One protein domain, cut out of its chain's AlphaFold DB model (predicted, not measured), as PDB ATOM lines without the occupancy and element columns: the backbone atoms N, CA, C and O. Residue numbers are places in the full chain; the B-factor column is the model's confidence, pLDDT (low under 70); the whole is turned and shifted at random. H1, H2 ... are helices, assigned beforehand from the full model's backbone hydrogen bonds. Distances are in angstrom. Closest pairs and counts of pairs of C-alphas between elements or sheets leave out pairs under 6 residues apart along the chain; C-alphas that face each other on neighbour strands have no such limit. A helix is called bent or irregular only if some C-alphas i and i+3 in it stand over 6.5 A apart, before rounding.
ATOM      1  N   SER A 110     301.794 272.604 404.685       67.81
ATOM      2  CA  SER A 110     301.818 272.583 406.150       67.81
ATOM      3  C   SER A 110     300.661 273.348 406.794       67.81
ATOM      4  O   SER A 110     300.183 272.926 407.840       67.81
ATOM      5  N   ASP A 111     300.169 274.414 406.153       62.84
ATOM      6  CA  ASP A 111     299.045 275.212 406.664       62.84
ATOM      7  C   ASP A 111     297.720 274.429 406.630       62.84
ATOM      8  O   ASP A 111     296.769 274.779 407.322       62.84
ATOM      9  N   PHE A 112     297.651 273.363 405.829       64.88
ATOM     10  CA  PHE A 112     296.518 272.438 405.774       64.88
ATOM     11  C   PHE A 112     296.787 271.159 406.574       64.88
ATOM     12  O   PHE A 112     295.863 270.584 407.155       64.88
ATOM     13  N   ASP A 113     298.047 270.718 406.613       64.88
ATOM     14  CA  ASP A 113     298.450 269.507 407.319       64.88
ATOM     15  C   ASP A 113     298.376 269.682 408.845       64.88
ATOM     16  O   ASP A 113     298.068 268.712 409.527       64.88
ATOM     17  N   GLU A 114     298.591 270.881 409.406       65.75
ATOM     18  CA  GLU A 114     298.554 271.093 410.864       65.75
ATOM     19  C   GLU A 114     297.186 270.782 411.488       65.75
ATOM     20  O   GLU A 114     297.118 270.036 412.469       65.75
ATOM     21  N   ASP A 115     296.096 271.283 410.905       70.00
ATOM     22  CA  ASP A 115     294.747 271.053 411.431       70.00
ATOM     23  C   ASP A 115     294.307 269.594 411.246       70.00
ATOM     24  O   ASP A 115     293.750 268.983 412.164       70.00
ATOM     25  N   ALA A 116     294.591 269.005 410.079       66.44
ATOM     26  CA  ALA A 116     294.272 267.606 409.801       66.44
ATOM     27  C   ALA A 116     295.074 266.651 410.703       66.44
ATOM     28  O   ALA A 116     294.515 265.714 411.276       66.44
ATOM     29  N   TYR A 117     296.363 266.927 410.900       64.75
ATOM     30  CA  TYR A 117     297.249 266.163 411.775       64.75
ATOM     31  C   TYR A 117     296.884 266.319 413.256       64.75
ATOM     32  O   TYR A 117     296.928 265.348 414.017       64.75
ATOM     33  N   ALA A 118     296.486 267.520 413.690       73.25
ATOM     34  CA  ALA A 118     295.987 267.746 415.044       73.25
ATOM     35  C   ALA A 118     294.697 266.954 415.305       73.25
ATOM     36  O   ALA A 118     294.571 266.313 416.351       73.25
ATOM     37  N   GLN A 119     293.767 266.934 414.345       78.69
ATOM     38  CA  GLN A 119     292.545 266.132 414.437       78.69
ATOM     39  C   GLN A 119     292.833 264.627 414.448       78.69
ATOM     40  O   GLN A 119     292.285 263.912 415.287       78.69
ATOM     41  N   GLU A 120     293.726 264.140 413.585       74.69
ATOM     42  CA  GLU A 120     294.148 262.734 413.570       74.69
ATOM     43  C   GLU A 120     294.756 262.318 414.921       74.69
ATOM     44  O   GLU A 120     294.404 261.273 415.477       74.69
ATOM     45  N   LYS A 121     295.605 263.168 415.514       80.31
ATOM     46  CA  LYS A 121     296.170 262.930 416.849       80.31
ATOM     47  C   LYS A 121     295.122 262.891 417.950       80.31
ATOM     48  O   LYS A 121     295.241 262.062 418.850       80.31
ATOM     49  N   LEU A 122     294.113 263.758 417.892       81.81
ATOM     50  CA  LEU A 122     293.013 263.747 418.856       81.81
ATOM     51  C   LEU A 122     292.194 262.458 418.751       81.81
ATOM     52  O   LEU A 122     291.896 261.852 419.776       81.81
ATOM     53  N   ILE A 123     291.903 261.997 417.531       82.94
ATOM     54  CA  ILE A 123     291.202 260.728 417.293       82.94
ATOM     55  C   ILE A 123     292.024 259.546 417.827       82.94
ATOM     56  O   ILE A 123     291.483 258.660 418.489       82.94
ATOM     57  N   HIS A 124     293.337 259.529 417.583       78.50
ATOM     58  CA  HIS A 124     294.215 258.488 418.115       78.50
ATOM     59  C   HIS A 124     294.289 258.499 419.641       78.50
ATOM     60  O   HIS A 124     294.223 257.435 420.256       78.50
ATOM     61  N   LEU A 125     294.399 259.679 420.251       81.62
ATOM     62  CA  LEU A 125     294.404 259.820 421.703       81.62
ATOM     63  C   LEU A 125     293.095 259.303 422.310       81.62
ATOM     64  O   LEU A 125     293.136 258.538 423.269       81.62
ATOM     65  N   ASP A 126     291.950 259.665 421.732       82.88
ATOM     66  CA  ASP A 126     290.636 259.207 422.191       82.88
ATOM     67  C   ASP A 126     290.503 257.676 422.109       82.88
ATOM     68  O   ASP A 126     290.109 257.016 423.074       82.88
ATOM     69  N   ALA A 127     290.954 257.081 421.000       83.44
ATOM     70  CA  ALA A 127     290.973 255.631 420.827       83.44
ATOM     71  C   ALA A 127     291.869 254.918 421.860       83.44
ATOM     72  O   ALA A 127     291.491 253.862 422.378       83.44
ATOM     73  N   GLU A 128     293.039 255.474 422.182       80.56
ATOM     74  CA  GLU A 128     293.953 254.924 423.192       80.56
ATOM     75  C   GLU A 128     293.401 255.071 424.619       80.56
ATOM     76  O   GLU A 128     293.452 254.118 425.403       80.56
ATOM     77  N   LEU A 129     292.787 256.213 424.948       82.62
ATOM     78  CA  LEU A 129     292.103 256.418 426.228       82.62
ATOM     79  C   LEU A 129     290.941 255.433 426.401       82.62
ATOM     80  O   LEU A 129     290.788 254.828 427.466       82.62
ATOM     81  N   HIS A 130     290.154 255.210 425.349       80.69
ATOM     82  CA  HIS A 130     289.062 254.244 425.366       80.69
ATOM     83  C   HIS A 130     289.570 252.807 425.569       80.69
ATOM     84  O   HIS A 130     289.041 252.071 426.409       80.69
ATOM     85  N   ARG A 131     290.640 252.412 424.863       79.44
ATOM     86  CA  ARG A 131     291.301 251.107 425.050       79.44
ATOM     87  C   ARG A 131     291.797 250.924 426.482       79.44
ATOM     88  O   ARG A 131     291.525 249.884 427.080       79.44
ATOM     89  N   ALA A 132     292.462 251.927 427.054       78.38
ATOM     90  CA  ALA A 132     292.953 251.884 428.430       78.38
ATOM     91  C   ALA A 132     291.821 251.773 429.464       78.38
ATOM     92  O   ALA A 132     291.919 250.975 430.398       78.38
ATOM     93  N   ARG A 133     290.702 252.485 429.274       77.94
ATOM     94  CA  ARG A 133     289.508 252.340 430.129       77.94
ATOM     95  C   ARG A 133     288.914 250.936 430.060       77.94
ATOM     96  O   ARG A 133     288.562 250.370 431.093       77.94
ATOM     97  N   ILE A 134     288.819 250.349 428.865       76.81
ATOM     98  CA  ILE A 134     288.341 248.968 428.708       76.81
ATOM     99  C   ILE A 134     289.284 247.988 429.410       76.81
ATOM    100  O   ILE A 134     288.795 247.095 430.099       76.81
ATOM    101  N   LEU A 135     290.603 248.166 429.278       73.06
ATOM    102  CA  LEU A 135     291.602 247.323 429.944       73.06
ATOM    103  C   LEU A 135     291.463 247.356 431.474       73.06
ATOM    104  O   LEU A 135     291.567 246.310 432.104       73.06
ATOM    105  N   MET A 136     291.132 248.511 432.059       68.38
ATOM    106  CA  MET A 136     290.850 248.630 433.497       68.38
ATOM    107  C   MET A 136     289.523 247.969 433.922       68.38
ATOM    108  O   MET A 136     289.386 247.546 435.067       68.38
ATOM    109  N   HIS A 137     288.524 247.880 433.033       70.25
ATOM    110  CA  HIS A 137     287.175 247.398 433.374       70.25
ATOM    111  C   HIS A 137     286.876 245.949 432.964       70.25
ATOM    112  O   HIS A 137     285.978 245.329 433.539       70.25
ATOM    113  N   ARG A 138     287.564 245.400 431.955       59.50
ATOM    114  CA  ARG A 138     287.300 244.067 431.395       59.50
ATOM    115  C   ARG A 138     288.593 243.259 431.211       59.50
ATOM    116  O   ARG A 138     289.112 243.152 430.104       59.50
ATOM    117  N   SER A 139     288.917 242.484 432.248       52.03
ATOM    118  CA  SER A 139     289.591 241.162 432.224       52.03
ATOM    119  C   SER A 139     291.123 241.073 432.389       52.03
ATOM    120  O   SER A 139     291.885 241.617 431.599       52.03
ATOM    121  N   ALA A 140     291.490 240.144 433.290       55.25
ATOM    122  CA  ALA A 140     292.776 239.470 433.536       55.25
ATOM    123  C   ALA A 140     293.800 240.217 434.421       55.25
ATOM    124  O   ALA A 140     293.928 241.428 434.306       55.25
ATOM    125  N   PRO A 141     294.522 239.500 435.315       56.97
ATOM    126  CA  PRO A 141     295.406 240.101 436.309       56.97
ATOM    127  C   PRO A 141     296.654 240.653 435.622       56.97
ATOM    128  O   PRO A 141     297.675 239.974 435.494       56.97
ATOM    129  N   TYR A 142     296.578 241.896 435.163       57.59
ATOM    130  CA  TYR A 142     297.777 242.688 434.983       57.59
ATOM    131  C   TYR A 142     298.383 242.898 436.375       57.59
ATOM    132  O   TYR A 142     297.675 243.071 437.364       57.59
ATOM    133  N   GLY A 143     299.706 242.784 436.497       60.56
ATOM    134  CA  GLY A 143     300.358 243.042 437.781       60.56
ATOM    135  C   GLY A 143     300.019 244.455 438.268       60.56
ATOM    136  O   GLY A 143     299.946 245.370 437.450       60.56
ATOM    137  N   ALA A 144     299.858 244.638 439.583       63.78
ATOM    138  CA  ALA A 144     299.442 245.908 440.200       63.78
ATOM    139  C   ALA A 144     300.221 247.142 439.686       63.78
ATOM    140  O   ALA A 144     299.650 248.206 439.483       63.78
ATOM    141  N   ALA A 145     301.510 246.974 439.364       67.38
ATOM    142  CA  ALA A 145     302.373 248.031 438.827       67.38
ATOM    143  C   ALA A 145     302.019 248.514 437.399       67.38
ATOM    144  O   ALA A 145     302.487 249.572 436.971       67.38
ATOM    145  N   SER A 146     301.269 247.725 436.626       70.31
ATOM    146  CA  SER A 146     300.759 248.111 435.303       70.31
ATOM    147  C   SER A 146     299.410 248.817 435.417       70.31
ATOM    148  O   SER A 146     299.172 249.775 434.690       70.31
ATOM    149  N   GLU A 147     298.561 248.389 436.355       70.69
ATOM    150  CA  GLU A 147     297.286 249.052 436.652       70.69
ATOM    151  C   GLU A 147     297.508 250.454 437.236       70.69
ATOM    152  O   GLU A 147     296.879 251.401 436.771       70.69
ATOM    153  N   GLU A 148     298.459 250.621 438.165       77.12
ATOM    154  CA  GLU A 148     298.838 251.944 438.695       77.12
ATOM    155  C   GLU A 148     299.321 252.884 437.588       77.12
ATOM    156  O   GLU A 148     298.861 254.018 437.505       77.12
ATOM    157  N   ARG A 149     300.172 252.405 436.671       76.44
ATOM    158  CA  ARG A 149     300.658 253.221 435.547       76.44
ATOM    159  C   ARG A 149     299.549 253.637 434.584       76.44
ATOM    160  O   ARG A 149     299.563 254.762 434.089       76.44
ATOM    161  N   ILE A 150     298.597 252.748 434.306       73.12
ATOM    162  CA  ILE A 150     297.447 253.069 433.452       73.12
ATOM    163  C   ILE A 150     296.519 254.056 434.172       73.12
ATOM    164  O   ILE A 150     296.053 255.009 433.551       73.12
ATOM    165  N   ALA A 151     296.292 253.885 435.475       75.06
ATOM    166  CA  ALA A 151     295.489 254.799 436.282       75.06
ATOM    167  C   ALA A 151     296.122 256.199 436.389       75.06
ATOM    168  O   ALA A 151     295.424 257.196 436.213       75.06
ATOM    169  N   GLU A 152     297.436 256.286 436.606       81.12
ATOM    170  CA  GLU A 152     298.192 257.545 436.612       81.12
ATOM    171  C   GLU A 152     298.148 258.246 435.254       81.12
ATOM    172  O   GLU A 152     297.987 259.464 435.192       81.12
ATOM    173  N   TRP A 153     298.259 257.490 434.159       79.00
ATOM    174  CA  TRP A 153     298.154 258.046 432.814       79.00
ATOM    175  C   TRP A 153     296.736 258.546 432.512       79.00
ATOM    176  O   TRP A 153     296.576 259.667 432.040       79.00
ATOM    177  N   LEU A 154     295.694 257.784 432.863       77.88
ATOM    178  CA  LEU A 154     294.296 258.213 432.725       77.88
ATOM    179  C   LEU A 154     293.974 259.446 433.587       77.88
ATOM    180  O   LEU A 154     293.219 260.315 433.154       77.88
ATOM    181  N   ALA A 155     294.566 259.559 434.780       80.00
ATOM    182  CA  ALA A 155     294.386 260.708 435.669       80.00
ATOM    183  C   ALA A 155     294.969 262.017 435.101       80.00
ATOM    184  O   ALA A 155     294.540 263.097 435.508       80.00
ATOM    185  N   GLN A 156     295.898 261.938 434.143       81.31
ATOM    186  CA  GLN A 156     296.416 263.104 433.413       81.31
ATOM    187  C   GLN A 156     295.420 263.642 432.368       81.31
ATOM    188  O   GLN A 156     295.602 264.759 431.889       81.31
ATOM    189  N   TYR A 157     294.348 262.899 432.057       72.69
ATOM    190  CA  TYR A 157     293.309 263.286 431.093       72.69
ATOM    191  C   TYR A 157     291.894 263.234 431.709       72.69
ATOM    192  O   TYR A 157     291.047 262.441 431.280       72.69
TER     193      TYR A 157
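This is residues 110 to 157 of the 161 residues of an uncharacterized protein of Ramularia collo-cygni (UniProt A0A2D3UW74). A lopsided helical hairpin: the long helix H1 is followed by a loop, and the short helix H2 folds back slantwise over the last part of H1, while residues 110 to 128 of H1 stick out as a free arm. The printed part has 48 residues with two named helices, H1 then H2, and no named strand, and its class is all helix. It is a rod spanning 46 by 18 by 13 A, only just extended, close to loose, with a radius of gyration of the C-alphas of 14.5 A.

H1, residues 110 to 137, runs 39.9 A from C-alpha 110 at (301.818, 272.583, 406.150) to C-alpha 137 at (287.175, 247.398, 433.374). It is neither bent nor irregular, but only just: C-alphas 112 and 115 are 6.1 A apart. H2, residues 144 to 155, runs 16.3 A and ends at C-alpha 155, (294.386, 260.708, 435.669).

H1 touches H2 with residues 129 to 136 alone; the closest C-alphas, of Ala 132 and Ile 150, are 6.8 A apart. The two form a helical hairpin, opposite ways at a steep tilt of 44 degrees. O i to N i+4 pairs are within hydrogen-bond range in 22 of 24 cases in H1 and 7 of 8 in H2.

The two C-alphas farthest apart, of Asp 111 and Pro 141, are 46.1 A apart. The printed part has no cut, and the link is short. Mean pLDDT of the printed part is 72.5; residues 138 to 145 are among those under 70.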